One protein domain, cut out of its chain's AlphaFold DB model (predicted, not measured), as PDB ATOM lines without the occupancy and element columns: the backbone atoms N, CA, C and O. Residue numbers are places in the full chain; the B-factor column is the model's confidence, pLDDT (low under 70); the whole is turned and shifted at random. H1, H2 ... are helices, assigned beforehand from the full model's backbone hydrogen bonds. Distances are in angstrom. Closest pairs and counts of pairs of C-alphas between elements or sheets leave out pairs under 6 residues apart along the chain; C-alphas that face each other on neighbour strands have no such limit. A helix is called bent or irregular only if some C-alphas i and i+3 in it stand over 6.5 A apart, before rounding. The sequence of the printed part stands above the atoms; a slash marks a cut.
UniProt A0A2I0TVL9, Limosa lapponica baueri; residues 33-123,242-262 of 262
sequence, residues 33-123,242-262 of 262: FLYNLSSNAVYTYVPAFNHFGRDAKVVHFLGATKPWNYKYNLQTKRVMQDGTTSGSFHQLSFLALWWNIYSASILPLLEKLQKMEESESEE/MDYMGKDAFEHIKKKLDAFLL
ATOM      1  N   PHE A  33     266.936 417.492 383.033       90.69
ATOM      2  CA  PHE A  33     268.188 417.852 383.704       90.69
ATOM      3  C   PHE A  33     269.100 416.646 383.994       90.69
ATOM      4  O   PHE A  33     270.319 416.768 383.984       90.69
ATOM      5  N   LEU A  34     268.524 415.449 384.152       91.81
ATOM      6  CA  LEU A  34     269.252 414.190 384.360       91.81
ATOM      7  C   LEU A  34     270.203 413.807 383.212       91.81
ATOM      8  O   LEU A  34     271.114 413.007 383.424       91.81
ATOM      9  N   TYR A  35     270.007 414.351 382.011       95.19
ATOM     10  CA  TYR A  35     270.874 414.127 380.848       95.19
ATOM     11  C   TYR A  35     271.934 415.224 380.656       95.19
ATOM     12  O   TYR A  35     272.698 415.175 379.695       95.19
ATOM     13  N   ASN A  36     271.995 416.212 381.547       93.31
ATOM     14  CA  ASN A  36     273.074 417.195 381.606       93.31
ATOM     15  C   ASN A  36     273.222 417.701 383.049       93.31
ATOM     16  O   ASN A  36     273.134 418.898 383.327       93.31
ATOM     17  N   LEU A  37     273.376 416.764 383.987       91.38
ATOM     18  CA  LEU A  37     273.420 417.068 385.412       91.38
ATOM     19  C   LEU A  37     274.784 417.655 385.768       91.38
ATOM     20  O   LEU A  37     275.802 416.973 385.648       91.38
ATOM     21  N   SER A  38     274.824 418.897 386.248       89.19
ATOM     22  CA  SER A  38     276.070 419.471 386.760       89.19
ATOM     23  C   SER A  38     276.539 418.730 388.013       89.19
ATOM     24  O   SER A  38     275.764 418.510 388.938       89.19
ATOM     25  N   SER A  39     277.827 418.382 388.077       83.62
ATOM     26  CA  SER A  39     278.405 417.708 389.249       83.62
ATOM     27  C   SER A  39     278.533 418.611 390.482       83.62
ATOM     28  O   SER A  39     278.834 418.112 391.564       83.62
ATOM     29  N   ASN A  40     278.396 419.931 390.329       73.56
ATOM     30  CA  ASN A  40     278.520 420.874 391.435       73.56
ATOM     31  C   ASN A  40     277.184 420.985 392.190       73.56
ATOM     32  O   ASN A  40     276.168 421.390 391.622       73.56
ATOM     33  N   ALA A  41     277.191 420.667 393.486       57.50
ATOM     34  CA  ALA A  41     276.001 420.774 394.327       57.50
ATOM     35  C   ALA A  41     275.592 422.221 394.626       57.50
ATOM     36  O   ALA A  41     274.434 422.441 394.940       57.50
ATOM     37  N   VAL A  42     276.465 423.223 394.464       54.47
ATOM     38  CA  VAL A  42     276.038 424.633 394.592       54.47
ATOM     39  C   VAL A  42     274.989 424.978 393.526       54.47
ATOM     40  O   VAL A  42     274.090 425.773 393.770       54.47
ATOM     41  N   TYR A  43     275.054 424.319 392.366       54.06
ATOM     42  CA  TYR A  43     274.035 424.425 391.321       54.06
ATOM     43  C   TYR A  43     272.856 423.477 391.515       54.06
ATOM     44  O   TYR A  43     271.829 423.641 390.860       54.06
ATOM     45  N   THR A  44     272.989 422.478 392.384       61.91
ATOM     46  CA  THR A  44     271.952 421.474 392.558       61.91
ATOM     47  C   THR A  44     271.282 421.671 393.897       61.91
ATOM     48  O   THR A  44     271.849 421.362 394.938       61.91
ATOM     49  N   TYR A  45     270.044 422.153 393.863       74.62
ATOM     50  CA  TYR A  45     269.154 422.149 395.013       74.62
ATOM     51  C   TYR A  45     269.201 420.767 395.699       74.62
ATOM     52  O   TYR A  45     268.712 419.779 395.151       74.62
ATOM     53  N   VAL A  46     269.868 420.679 396.858       79.81
ATOM     54  CA  VAL A  46     270.269 419.402 397.482       79.81
ATOM     55  C   VAL A  46     269.084 418.448 397.702       79.81
ATOM     56  O   VAL A  46     269.222 417.271 397.368       79.81
ATOM     57  N   PRO A  47     267.897 418.897 398.155       81.62
ATOM     58  CA  PRO A  47     266.706 418.048 398.207       81.62
ATOM     59  C   PRO A  47     266.316 417.440 396.857       81.62
ATOM     60  O   PRO A  47     266.035 416.245 396.787       81.62
ATOM     61  N   ALA A  48     266.352 418.220 395.771       83.50
ATOM     62  CA  ALA A  48     266.071 417.693 394.438       83.50
ATOM     63  C   ALA A  48     267.134 416.682 393.993       83.50
ATOM     64  O   ALA A  48     266.790 415.678 393.375       83.50
ATOM     65  N   PHE A  49     268.409 416.881 394.346       83.62
ATOM     66  CA  PHE A  49     269.433 415.864 394.093       83.62
ATOM     67  C   PHE A  49     269.179 414.587 394.900       83.62
ATOM     68  O   PHE A  49     269.290 413.489 394.366       83.62
ATOM     69  N   ASN A  50     268.819 414.700 396.176       84.56
ATOM     70  CA  ASN A  50     268.530 413.528 397.000       84.56
ATOM     71  C   ASN A  50     267.340 412.726 396.454       84.56
ATOM     72  O   ASN A  50     267.347 411.501 396.545       84.56
ATOM     73  N   HIS A  51     266.362 413.404 395.849       85.12
ATOM     74  CA  HIS A  51     265.197 412.762 395.246       85.12
ATOM     75  C   HIS A  51     265.479 412.193 393.840       85.12
ATOM     76  O   HIS A  51     265.216 411.020 393.598       85.12
ATOM     77  N   PHE A  52     266.049 412.985 392.922       87.25
ATOM     78  CA  PHE A  52     266.200 412.625 391.498       87.25
ATOM     79  C   PHE A  52     267.633 412.272 391.075       87.25
ATOM     80  O   PHE A  52     267.853 411.713 390.003       87.25
ATOM     81  N   GLY A  53     268.643 412.605 391.878       86.06
ATOM     82  CA  GLY A  53     270.060 412.504 391.502       86.06
ATOM     83  C   GLY A  53     270.536 411.072 391.258       86.06
ATOM     84  O   GLY A  53     271.467 410.858 390.485       86.06
ATOM     85  N   ARG A  54     269.861 410.075 391.846       88.81
ATOM     86  CA  ARG A  54     270.118 408.649 391.576       88.81
ATOM     87  C   ARG A  54     269.769 408.243 390.143       88.81
ATOM     88  O   ARG A  54     270.362 407.299 389.630       88.81
ATOM     89  N   ASP A  55     268.852 408.961 389.501       92.75
ATOM     90  CA  ASP A  55     268.392 408.674 388.141       92.75
ATOM     91  C   ASP A  55     269.215 409.380 387.059       92.75
ATOM     92  O   ASP A  55     268.914 409.235 385.869       92.75
ATOM     93  N   ALA A  56     270.266 410.107 387.456       92.56
ATOM     94  CA  ALA A  56     271.181 410.792 386.555       92.56
ATOM     95  C   ALA A  56     271.700 409.859 385.452       92.56
ATOM     96  O   ALA A  56     272.145 408.738 385.709       92.56
ATOM     97  N   LYS A  57     271.647 410.338 384.206       95.31
ATOM     98  CA  LYS A  57     272.105 409.608 383.017       95.31
ATOM     99  C   LYS A  57     273.442 410.131 382.514       95.31
ATOM    100  O   LYS A  57     274.275 409.343 382.077       95.31
ATOM    101  N   VAL A  58     273.657 411.442 382.598       95.56
ATOM    102  CA  VAL A  58     274.902 412.097 382.182       95.56
ATOM    103  C   VAL A  58     275.289 413.136 383.222       95.56
ATOM    104  O   VAL A  58     274.475 413.981 383.595       95.56
ATOM    105  N   VAL A  59     276.545 413.078 383.662       93.62
ATOM    106  CA  VAL A  59     277.126 414.023 384.619       93.62
ATOM    107  C   VAL A  59     278.121 414.927 383.904       93.62
ATOM    108  O   VAL A  59     279.031 414.456 383.223       93.62
ATOM    109  N   HIS A  60     277.970 416.231 384.101       92.94
ATOM    110  CA  HIS A  60     278.811 417.269 383.531       92.94
ATOM    111  C   HIS A  60     279.679 417.913 384.620       92.94
ATOM    112  O   HIS A  60     279.202 418.666 385.473       92.94
ATOM    113  N   PHE A  61     280.987 417.656 384.555       92.25
ATOM    114  CA  PHE A  61     281.993 418.307 385.400       92.25
ATOM    115  C   PHE A  61     282.326 419.719 384.889       92.25
ATOM    116  O   PHE A  61     283.337 419.956 384.214       92.25
ATOM    117  N   LEU A  62     281.426 420.659 385.185       87.50
ATOM    118  CA  LEU A  62     281.615 422.090 384.933       87.50
ATOM    119  C   LEU A  62     282.703 422.684 385.843       87.50
ATOM    120  O   LEU A  62     283.020 422.141 386.898       87.50
ATOM    121  N   GLY A  63     283.252 423.828 385.433       86.19
ATOM    122  CA  GLY A  63     284.316 424.531 386.154       86.19
ATOM    123  C   GLY A  63     285.718 424.254 385.611       86.19
ATOM    124  O   GLY A  63     285.906 423.439 384.702       86.19
ATOM    125  N   ALA A  64     286.693 424.984 386.157       85.38
ATOM    126  CA  ALA A  64     288.095 424.913 385.745       85.38
ATOM    127  C   ALA A  64     288.759 423.595 386.173       85.38
ATOM    128  O   ALA A  64     289.536 423.010 385.420       85.38
ATOM    129  N   THR A  65     288.416 423.094 387.362       88.00
ATOM    130  CA  THR A  65     288.962 421.839 387.882       88.00
ATOM    131  C   THR A  65     288.222 420.649 387.285       88.00
ATOM    132  O   THR A  65     287.037 420.440 387.537       88.00
ATOM    133  N   LYS A  66     288.930 419.852 386.486       92.00
ATOM    134  CA  LYS A  66     288.392 418.666 385.813       92.00
ATOM    135  C   LYS A  66     288.706 417.390 386.595       92.00
ATOM    136  O   LYS A  66     289.621 417.406 387.414       92.00
ATOM    137  N   PRO A  67     287.996 416.271 386.347       92.44
ATOM    138  CA  PRO A  67     288.205 415.029 387.094       92.44
ATOM    139  C   PRO A  67     289.661 414.547 387.126       92.44
ATOM    140  O   PRO A  67     290.137 414.136 388.180       92.44
ATOM    141  N   TRP A  68     290.383 414.683 386.012       92.62
ATOM    142  CA  TRP A  68     291.797 414.311 385.891       92.62
ATOM    143  C   TRP A  68     292.767 415.225 386.655       92.62
ATOM    144  O   TRP A  68     293.918 414.846 386.847       92.62
ATOM    145  N   ASN A  69     292.330 416.402 387.114       90.06
ATOM    146  CA  ASN A  69     293.157 417.283 387.944       90.06
ATOM    147  C   ASN A  69     293.211 416.811 389.407       90.06
ATOM    148  O   ASN A  69     294.060 417.271 390.167       90.06
ATOM    149  N   TYR A  70     292.306 415.918 389.819       86.75
ATOM    150  CA  TYR A  70     292.279 415.392 391.180       86.75
ATOM    151  C   TYR A  70     293.281 414.256 391.364       86.75
ATOM    152  O   TYR A  70     293.500 413.441 390.472       86.75
ATOM    153  N   LYS A  71     293.842 414.140 392.568       84.94
ATOM    154  CA  LYS A  71     294.656 412.978 392.934       84.94
ATOM    155  C   LYS A  71     293.749 411.808 393.302       84.94
ATOM    156  O   LYS A  71     292.823 411.958 394.098       84.94
ATOM    157  N   TYR A  72     294.036 410.633 392.755       83.06
ATOM    158  CA  TYR A  72     293.270 409.419 393.012       83.06
ATOM    159  C   TYR A  72     294.159 408.325 393.584       83.06
ATOM    160  O   TYR A  72     295.209 408.003 393.030       83.06
ATOM    161  N   ASN A  73     293.730 407.741 394.699       81.19
ATOM    162  CA  ASN A  73     294.421 406.618 395.302       81.19
ATOM    163  C   ASN A  73     293.844 405.307 394.745       81.19
ATOM    164  O   ASN A  73     292.711 404.935 395.052       81.19
ATOM    165  N   LEU A  74     294.646 404.602 393.942       77.62
ATOM    166  CA  LEU A  74     294.265 403.330 393.319       77.62
ATOM    167  C   LEU A  74     294.017 402.209 394.342       77.62
ATOM    168  O   LEU A  74     293.162 401.356 394.113       77.62
ATOM    169  N   GLN A  75     294.721 402.226 395.478       78.62
ATOM    170  CA  GLN A  75     294.591 401.217 396.532       78.62
ATOM    171  C   GLN A  75     293.256 401.358 397.271       78.62
ATOM    172  O   GLN A  75     292.550 400.378 397.491       78.62
ATOM    173  N   THR A  76     292.904 402.587 397.658       80.94
ATOM    174  CA  THR A  76     291.695 402.865 398.451       80.94
ATOM    175  C   THR A  76     290.474 403.185 397.594       80.94
ATOM    176  O   THR A  76     289.371 403.284 398.131       80.94
ATOM    177  N   LYS A  77     290.657 403.341 396.276       78.50
ATOM    178  CA  LYS A  77     289.638 403.761 395.303       78.50
ATOM    179  C   LYS A  77     288.927 405.056 395.696       78.50
ATOM    180  O   LYS A  77     287.709 405.193 395.561       78.50
ATOM    181  N   ARG A  78     289.688 406.010 396.235       78.88
ATOM    182  CA  ARG A  78     289.166 407.303 396.688       78.88
ATOM    183  C   ARG A  78     289.941 408.461 396.090       78.88
ATOM    184  O   ARG A  78     291.162 408.416 395.944       78.88
ATOM    185  N   VAL A  79     289.195 409.517 395.793       82.88
ATOM    186  CA  VAL A  79     289.750 410.827 395.465       82.88
ATOM    187  C   VAL A  79     290.367 411.398 396.735       82.88
ATOM    188  O   VAL A  79     289.718 411.434 397.782       82.88
ATOM    189  N   MET A  80     291.632 411.791 396.654       76.94
ATOM    190  CA  MET A  80     292.337 412.398 397.770       76.94
ATOM    191  C   MET A  80     291.862 413.839 397.914       76.94
ATOM    192  O   MET A  80     291.946 414.619 396.968       76.94
ATOM    193  N   GLN A  81     291.366 414.178 399.099       68.25
ATOM    194  CA  GLN A  81     291.113 415.562 399.465       68.25
ATOM    195  C   GLN A  81     292.443 416.141 399.945       68.25
ATOM    196  O   GLN A  81     292.894 415.836 401.048       68.25
ATOM    197  N   ASP A  82     293.116 416.926 399.103       57.84
ATOM    198  CA  ASP A  82     293.987 417.962 399.650       57.84
ATOM    199  C   ASP A  82     293.079 419.002 400.320       57.84
ATOM    200  O   ASP A  82     291.932 419.148 399.917       57.84
ATOM    201  N   GLY A  83     293.515 419.692 401.374       56.25
ATOM    202  CA  GLY A  83     292.650 420.620 402.130       56.25
ATOM    203  C   GLY A  83     291.979 421.731 401.295       56.25
ATOM    204  O   GLY A  83     291.134 422.453 401.807       56.25
ATOM    205  N   THR A  84     292.329 421.854 400.013       52.22
ATOM    206  CA  THR A  84     291.712 422.698 398.982       52.22
ATOM    207  C   THR A  84     290.496 422.071 398.282       52.22
ATOM    208  O   THR A  84     289.674 422.787 397.709       52.22
ATOM    209  N   THR A  85     290.333 420.749 398.327       57.38
ATOM    210  CA  THR A  85     289.208 420.017 397.731       57.38
ATOM    211  C   THR A  85     288.009 419.989 398.689       57.38
ATOM    212  O   THR A  85     287.659 418.960 399.265       57.38
ATOM    213  N   SER A  86     287.345 421.134 398.848       60.34
ATOM    214  CA  SER A  86     286.024 421.214 399.486       60.34
ATOM    215  C   SER A  86     284.943 420.929 398.440       60.34
ATOM    216  O   SER A  86     284.423 421.826 397.778       60.34
ATOM    217  N   GLY A  87     284.684 419.644 398.193       66.25
ATOM    218  CA  GLY A  87     283.628 419.185 397.290       66.25
ATOM    219  C   GLY A  87     282.436 418.649 398.071       66.25
ATOM    220  O   GLY A  87     282.606 417.968 399.082       66.25
ATOM    221  N   SER A  88     281.220 418.894 397.581       75.50
ATOM    222  CA  SER A  88     280.031 418.236 398.136       75.50
ATOM    223  C   SER A  88     280.153 416.707 398.064       75.50
ATOM    224  O   SER A  88     280.791 416.163 397.155       75.50
ATOM    225  N   PHE A  89     279.479 415.998 398.974       79.06
ATOM    226  CA  PHE A  89     279.453 414.530 398.982       79.06
ATOM    227  C   PHE A  89     279.046 413.941 397.616       79.06
ATOM    228  O   PHE A  89     279.648 412.980 397.133       79.06
ATOM    229  N   HIS A  90     278.072 414.563 396.947       81.62
ATOM    230  CA  HIS A  90     277.591 414.139 395.634       81.62
ATOM    231  C   HIS A  90     278.654 414.292 394.540       81.62
ATOM    232  O   HIS A  90     278.899 413.352 393.782       81.62
ATOM    233  N   GLN A  91     279.356 415.425 394.505       84.62
ATOM    234  CA  GLN A  91     280.449 415.645 393.554       84.62
ATOM    235  C   GLN A  91     281.556 414.599 393.720       84.62
ATOM    236  O   GLN A  91     282.032 414.036 392.734       84.62
ATOM    237  N   LEU A  92     281.934 414.304 394.966       86.00
ATOM    238  CA  LEU A  92     282.947 413.294 395.274       86.00
ATOM    239  C   LEU A  92     282.518 411.898 394.812       86.00
ATOM    240  O   LEU A  92     283.346 411.151 394.293       86.00
ATOM    241  N   SER A  93     281.231 411.558 394.941       87.25
ATOM    242  CA  SER A  93     280.705 410.275 394.462       87.25
ATOM    243  C   SER A  93     280.826 410.129 392.938       87.25
ATOM    244  O   SER A  93     281.277 409.089 392.453       87.25
ATOM    245  N   PHE A  94     280.535 411.190 392.178       91.00
ATOM    246  CA  PHE A  94     280.707 411.187 390.725       91.00
ATOM    247  C   PHE A  94     282.178 411.175 390.304       91.00
ATOM    248  O   PHE A  94     282.535 410.462 389.365       91.00
ATOM    249  N   LEU A  95     283.047 411.912 391.002       91.31
ATOM    250  CA  LEU A  95     284.491 411.872 390.754       91.31
ATOM    251  C   LEU A  95     285.057 410.468 390.995       91.31
ATOM    252  O   LEU A  95     285.835 409.975 390.182       91.31
ATOM    253  N   ALA A  96     284.640 409.797 392.072       90.19
ATOM    254  CA  ALA A  96     285.047 408.423 392.347       90.19
ATOM    255  C   ALA A  96     284.598 407.468 391.231       90.19
ATOM    256  O   ALA A  96     285.381 406.625 390.796       90.19
ATOM    257  N   LEU A  97     283.368 407.612 390.721       92.25
ATOM    258  CA  LEU A  97     282.891 406.820 389.585       92.25
ATOM    259  C   LEU A  97     283.728 407.063 388.319       92.25
ATOM    260  O   LEU A  97     284.145 406.101 387.676       92.25
ATOM    261  N   TRP A  98     284.029 408.324 387.995       95.12
ATOM    262  CA  TRP A  98     284.875 408.679 386.851       95.12
ATOM    263  C   TRP A  98     286.262 408.027 386.945       95.12
ATOM    264  O   TRP A  98     286.708 407.369 386.004       95.12
ATOM    265  N   TRP A  99     286.912 408.130 388.108       93.31
ATOM    266  CA  TRP A  99     288.234 407.545 388.344       93.31
ATOM    267  C   TRP A  99     288.230 406.017 388.345       93.31
ATOM    268  O   TRP A  99     289.183 405.398 387.867       93.31
ATOM    269  N   ASN A 100     287.156 405.392 388.828       92.88
ATOM    270  CA  ASN A 100     286.977 403.946 388.726       92.88
ATOM    271  C   ASN A 100     286.918 403.496 387.261       92.88
ATOM    272  O   ASN A 100     287.595 402.538 386.900       92.88
ATOM    273  N   ILE A 101     286.172 404.202 386.404       94.56
ATOM    274  CA  ILE A 101     286.094 403.880 384.970       94.56
ATOM    275  C   ILE A 101     287.452 404.098 384.297       94.56
ATOM    276  O   ILE A 101     287.937 403.210 383.595       94.56
ATOM    277  N   TYR A 102     288.089 405.245 384.545       94.12
ATOM    278  CA  TYR A 102     289.399 405.566 383.980       94.12
ATOM    279  C   TYR A 102     290.452 404.516 384.357       94.12
ATOM    280  O   TYR A 102     291.091 403.939 383.480       94.12
ATOM    281  N   SER A 103     290.588 404.208 385.649       91.75
ATOM    282  CA  SER A 103     291.582 403.239 386.129       91.75
ATOM    283  C   SER A 103     291.297 401.808 385.672       91.75
ATOM    284  O   SER A 103     292.233 401.088 385.345       91.75
ATOM    285  N   ALA A 104     290.030 401.389 385.610       92.44
ATOM    286  CA  ALA A 104     289.680 400.023 385.226       92.44
ATOM    287  C   ALA A 104     289.704 399.785 383.709       92.44
ATOM    288  O   ALA A 104     289.995 398.674 383.278       92.44
ATOM    289  N   SER A 105     289.362 400.798 382.904       94.50
ATOM    290  CA  SER A 105     289.100 400.610 381.466       94.50
ATOM    291  C   SER A 105     290.054 401.375 380.558       94.50
ATOM    292  O   SER A 105     290.353 400.899 379.472       94.50
ATOM    293  N   ILE A 106     290.533 402.552 380.970       93.88
ATOM    294  CA  ILE A 106     291.349 403.426 380.113       93.88
ATOM    295  C   ILE A 106     292.837 403.248 380.406       93.88
ATOM    296  O   ILE A 106     293.633 403.119 379.478       93.88
ATOM    297  N   LEU A 107     293.216 403.169 381.684       90.50
ATOM    298  CA  LEU A 107     294.611 403.012 382.092       90.50
ATOM    299  C   LEU A 107     295.268 401.742 381.509       90.50
ATOM    300  O   LEU A 107     296.339 401.874 380.921       90.50
ATOM    301  N   PRO A 108     294.631 400.549 381.523       93.69
ATOM    302  CA  PRO A 108     295.231 399.357 380.917       93.69
ATOM    303  C   PRO A 108     295.403 399.471 379.395       93.69
ATOM    304  O   PRO A 108     296.327 398.889 378.827       93.69
ATOM    305  N   LEU A 109     294.521 400.218 378.716       94.25
ATOM    306  CA  LEU A 109     294.630 400.461 377.275       94.25
ATOM    307  C   LEU A 109     295.817 401.373 376.958       94.25
ATOM    308  O   LEU A 109     296.565 401.083 376.027       94.25
ATOM    309  N   LEU A 110     296.017 402.427 377.752       91.19
ATOM    310  CA  LEU A 110     297.169 403.325 377.636       91.19
ATOM    311  C   LEU A 110     298.488 402.573 377.862       91.19
ATOM    312  O   LEU A 110     299.399 402.680 377.047       91.19
ATOM    313  N   GLU A 111     298.563 401.746 378.908       92.75
ATOM    314  CA  GLU A 111     299.751 400.930 379.195       92.75
ATOM    315  C   GLU A 111     300.060 399.934 378.070       92.75
ATOM    316  O   GLU A 111     301.224 399.701 377.734       92.75
ATOM    317  N   LYS A 112     299.025 399.335 377.467       93.81
ATOM    318  CA  LYS A 112     299.189 398.428 376.327       93.81
ATOM    319  C   LYS A 112     299.728 399.160 375.098       93.81
ATOM    320  O   LYS A 112     300.611 398.626 374.431       93.81
ATOM    321  N   LEU A 113     299.197 400.345 374.796       91.44
ATOM    322  CA  LEU A 113     299.653 401.156 373.665       91.44
ATOM    323  C   LEU A 113     301.115 401.569 373.834       91.44
ATOM    324  O   LEU A 113     301.890 401.435 372.894       91.44
ATOM    325  N   GLN A 114     301.510 401.963 375.044       90.12
ATOM    326  CA  GLN A 114     302.890 402.346 375.330       90.12
ATOM    327  C   GLN A 114     303.871 401.177 375.134       90.12
ATOM    328  O   GLN A 114     304.889 401.325 374.463       90.12
ATOM    329  N   LYS A 115     303.531 399.979 375.634       87.38
ATOM    330  CA  LYS A 115     304.352 398.769 375.428       87.38
ATOM    331  C   LYS A 115     304.434 398.350 373.958       87.38
ATOM    332  O   LYS A 115     305.453 397.810 373.534       87.38
ATOM    333  N   MET A 116     303.363 398.563 373.190       84.00
ATOM    334  CA  MET A 116     303.332 398.267 371.756       84.00
ATOM    335  C   MET A 116     304.224 399.233 370.965       84.00
ATOM    336  O   MET A 116     304.989 398.770 370.126       84.00
ATOM    337  N   GLU A 117     304.208 400.534 371.278       78.06
ATOM    338  CA  GLU A 117     305.123 401.513 370.664       78.06
ATOM    339  C   GLU A 117     306.596 401.240 371.002       78.06
ATOM    340  O   GLU A 117     307.462 401.385 370.138       78.06
ATOM    341  N   GLU A 118     306.892 400.813 372.232       73.88
ATOM    342  CA  GLU A 118     308.251 400.427 372.636       73.88
ATOM    343  C   GLU A 118     308.713 399.157 371.897       73.88
ATOM    344  O   GLU A 118     309.832 399.121 371.387       73.88
ATOM    345  N   SER A 119     307.831 398.165 371.724       65.38
ATOM    346  CA  SER A 119     308.146 396.908 371.023       65.38
ATOM    347  C   SER A 119     308.301 397.079 369.503       65.38
ATOM    348  O   SER A 119     309.158 396.441 368.900       65.38
ATOM    349  N   GLU A 120     307.520 397.962 368.867       58.28
ATOM    350  CA  GLU A 120     307.664 398.281 367.433       58.28
ATOM    351  C   GLU A 120     308.899 399.147 367.133       58.28
ATOM    352  O   GLU A 120     309.363 399.203 365.994       58.28
ATOM    353  N   SER A 121     309.467 399.810 368.145       54.69
ATOM    354  CA  SER A 121     310.699 400.590 367.989       54.69
ATOM    355  C   SER A 121     311.986 399.752 368.041       54.69
ATOM    356  O   SER A 121     313.034 400.243 367.615       54.69
ATOM    357  N   GLU A 122     311.920 398.491 368.493       53.91
ATOM    358  CA  GLU A 122     313.082 397.591 368.563       53.91
ATOM    359  C   GLU A 122     313.335 396.759 367.290       53.91
ATOM    360  O   GLU A 122     314.411 396.175 367.158       53.91
ATOM    361  N   GLU A 123     312.437 396.749 366.296       51.19
ATOM    362  CA  GLU A 123     312.633 395.921 365.097       51.19
ATOM    363  C   GLU A 123     312.171 396.594 363.796       51.19
ATOM    364  O   GLU A 123     311.071 396.386 363.294       51.19
ATOM    365  N   MET A 242     267.233 429.406 403.181       81.38
ATOM    366  CA  MET A 242     265.908 428.856 402.884       81.38
ATOM    367  C   MET A 242     265.693 427.559 403.672       81.38
ATOM    368  O   MET A 242     266.625 426.766 403.838       81.38
ATOM    369  N   ASP A 243     264.476 427.337 404.173       82.00
ATOM    370  CA  ASP A 243     264.156 426.169 405.001       82.00
ATOM    371  C   ASP A 243     263.723 424.988 404.133       82.00
ATOM    372  O   ASP A 243     262.548 424.643 403.986       82.00
ATOM    373  N   TYR A 244     264.720 424.354 403.538       74.94
ATOM    374  CA  TYR A 244     264.525 423.288 402.569       74.94
ATOM    375  C   TYR A 244     264.000 421.965 403.137       74.94
ATOM    376  O   TYR A 244     263.674 421.065 402.359       74.94
ATOM    377  N   MET A 245     263.934 421.821 404.462       75.19
ATOM    378  CA  MET A 245     263.359 420.644 405.124       75.19
ATOM    379  C   MET A 245     261.983 420.920 405.741       75.19
ATOM    380  O   MET A 245     261.325 419.978 406.176       75.19
ATOM    381  N   GLY A 246     261.527 422.174 405.737       85.38
ATOM    382  CA  GLY A 246     260.220 422.576 406.240       85.38
ATOM    383  C   GLY A 246     259.440 423.389 405.214       85.38
ATOM    384  O   GLY A 246     258.859 422.840 404.272       85.38
ATOM    385  N   LYS A 247     259.358 424.708 405.413       78.69
ATOM    386  CA  LYS A 247     258.437 425.561 404.637       78.69
ATOM    387  C   LYS A 247     258.798 425.628 403.149       78.69
ATOM    388  O   LYS A 247     257.900 425.569 402.308       78.69
ATOM    389  N   ASP A 248     260.089 425.635 402.829       82.56
ATOM    390  CA  ASP A 248     260.632 425.669 401.465       82.56
ATOM    391  C   ASP A 248     260.995 424.265 400.944       82.56
ATOM    392  O   ASP A 248     261.821 424.110 400.037       82.56
ATOM    393  N   ALA A 249     260.409 423.216 401.530       83.75
ATOM    394  CA  ALA A 249     260.621 421.846 401.089       83.75
ATOM    395  C   ALA A 249     260.110 421.608 399.662       83.75
ATOM    396  O   ALA A 249     259.117 422.188 399.211       83.75
ATOM    397  N   PHE A 250     260.766 420.672 398.971       79.75
ATOM    398  CA  PHE A 250     260.449 420.312 397.591       79.75
ATOM    399  C   PHE A 250     258.965 419.981 397.379       79.75
ATOM    400  O   PHE A 250     258.386 420.430 396.395       79.75
ATOM    401  N   GLU A 251     258.325 419.273 398.313       83.62
ATOM    402  CA  GLU A 251     256.898 418.929 398.219       83.62
ATOM    403  C   GLU A 251     256.000 420.171 398.146       83.62
ATOM    404  O   GLU A 251     255.041 420.208 397.374       83.62
ATOM    405  N   HIS A 252     256.329 421.226 398.894       84.81
ATOM    406  CA  HIS A 252     255.583 422.483 398.857       84.81
ATOM    407  C   HIS A 252     255.817 423.248 397.553       84.81
ATOM    408  O   HIS A 252     254.870 423.803 396.991       84.81
ATOM    409  N   ILE A 253     257.051 423.245 397.043       82.12
ATOM    410  CA  ILE A 253     257.395 423.868 395.758       82.12
ATOM    411  C   ILE A 253     256.686 423.141 394.613       82.12
ATOM    412  O   ILE A 253     256.036 423.779 393.786       82.12
ATOM    413  N   LYS A 254     256.751 421.806 394.594       82.81
ATOM    414  CA  LYS A 254     256.090 420.963 393.597       82.81
ATOM    415  C   LYS A 254     254.578 421.167 393.627       82.81
ATOM    416  O   LYS A 254     253.989 421.443 392.592       82.81
ATOM    417  N   LYS A 255     253.964 421.156 394.815       87.44
ATOM    418  CA  LYS A 255     252.530 421.431 394.980       87.44
ATOM    419  C   LYS A 255     252.130 422.809 394.445       87.44
ATOM    420  O   LYS A 255     251.072 422.933 393.834       87.44
ATOM    421  N   LYS A 256     252.953 423.844 394.665       84.12
ATOM    422  CA  LYS A 256     252.721 425.173 394.078       84.12
ATOM    423  C   LYS A 256     252.810 425.123 392.551       84.12
ATOM    424  O   LYS A 256     251.910 425.632 391.898       84.12
ATOM    425  N   LEU A 257     253.846 424.501 391.986       80.81
ATOM    426  CA  LEU A 257     254.010 424.376 390.531       80.81
ATOM    427  C   LEU A 257     252.846 423.620 389.882       80.81
ATOM    428  O   LEU A 257     252.286 424.107 388.906       80.81
ATOM    429  N   ASP A 258     252.436 422.495 390.463       83.88
ATOM    430  CA  ASP A 258     251.311 421.695 389.972       83.88
ATOM    431  C   ASP A 258     249.997 422.500 389.997       83.88
ATOM    432  O   ASP A 258     249.187 422.385 389.083       83.88
ATOM    433  N   ALA A 259     249.802 423.372 390.995       83.44
ATOM    434  CA  ALA A 259     248.644 424.267 391.070       83.44
ATOM    435  C   ALA A 259     248.678 425.422 390.050       83.44
ATOM    436  O   ALA A 259     247.628 425.964 389.723       83.44
ATOM    437  N   PHE A 260     249.861 425.818 389.572       76.12
ATOM    438  CA  PHE A 260     250.028 426.855 388.543       76.12
ATOM    439  C   PHE A 260     249.948 426.307 387.108       76.12
ATOM    440  O   PHE A 260     249.774 427.092 386.178       76.12
ATOM    441  N   LEU A 261     250.130 424.996 386.919       68.75
ATOM    442  CA  LEU A 261     250.179 424.329 385.609       68.75
ATOM    443  C   LEU A 261     248.873 423.597 385.232       68.75
ATOM    444  O   LEU A 261     248.824 422.966 384.174       68.75
ATOM    445  N   LEU A 262     247.841 423.689 386.077       49.31
ATOM    446  CA  LEU A 262     246.453 423.278 385.817       49.31
ATOM    447  C   LEU A 262     245.602 424.488 385.418       49.31
ATOM    448  O   LEU A 262     244.735 424.310 384.532       49.31
TER     449      LEU A 262
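Overview. This is residues 33 to 123 and 242 to 262 of the 262 residues of a protein of Limosa lapponica baueri (UniProt A0A2I0TVL9). A long bent helix, H2, runs out of a loose body of loops: its first arm, H2a, lies in that body, and its second arm, H2b, sticks out from it as part of the free stretch of residues 105 to 123. The long link of residues 56 to 88 runs beside H2a and folds back near Leu 74, while short H1 lies near the beginning of H2a, and H3 lies beyond H1 at the end away from H2b. The printed part has 112 residues with three named helices, H1, H2 and H3 along the chain, and no named strand; its class is all helix, though under half of the residues, 53 of 112, are in named elements. The whole is only just extended, close to loose, with a radius of gyration of the C-alphas of 20.2 A and spans of 75 by 35 by 24 A, H2b and H3 lying at opposite ends of the longest span.

Arrangement. By its hydrogen bonds H2, residues 89 to 120, was assigned as one helix, but it is bent: C-alphas 104 and 107 are 6.6 A apart. Its arms are H2a, residues 89 to 104, and H2b, residues 107 to 120, and their lines stand at a shallow tilt of 29 degrees. H1, residues 46 to 55, is apart from H2a, but only just, the closest C-alphas being 8.5 A apart. H1 and H3, residues 250 to 260, are close but not clearly touching, the closest C-alphas being those of Pro 47 and Phe 250, 6.7 A apart. Their lines are about perpendicular, at 84 degrees. H2a and H3 are apart, and so are H1 and H2b. Residues 37 to 38 pair with residues 59 to 60, parallel, and residues 72 to 73 with residues 78 to 79, antiparallel. In H2a, H2b and H3 every O i to N i+4 pair is within hydrogen-bond range; in H1 it is 4 of 6.

Along the chain. H2a measures 22.5 A from C-alpha 89, at (279.453, 414.530, 398.982), to C-alpha 104, and H2b 20.2 A from C-alpha 107 to C-alpha 120. H1 begins with C-alpha 46 at (270.269, 419.402, 397.482) and measures 14.3 A; it is irregular, with C-alphas 51 and 54 at 7.4 A. H3 measures 15.3 A and ends with C-alpha 260 at (250.028, 426.855, 388.543).

Size, cuts and confidence. The two C-alphas farthest apart are those of Glu 123 and Ala 259, 74.7 A. Residues 105 to 123 and 254 to 262 stand free; without them the body spans 44 by 28 by 24 A. Residues 124 to 241 are not printed, and C-alphas 123 and 242 are 68.5 A apart across the cut. The link from H1 to H2, 33 residues, is long. The mean pLDDT of the printed part is 81.8, and residues 41 to 44, 81 to 87, 119 to 123 and 261 to 262 are under 70.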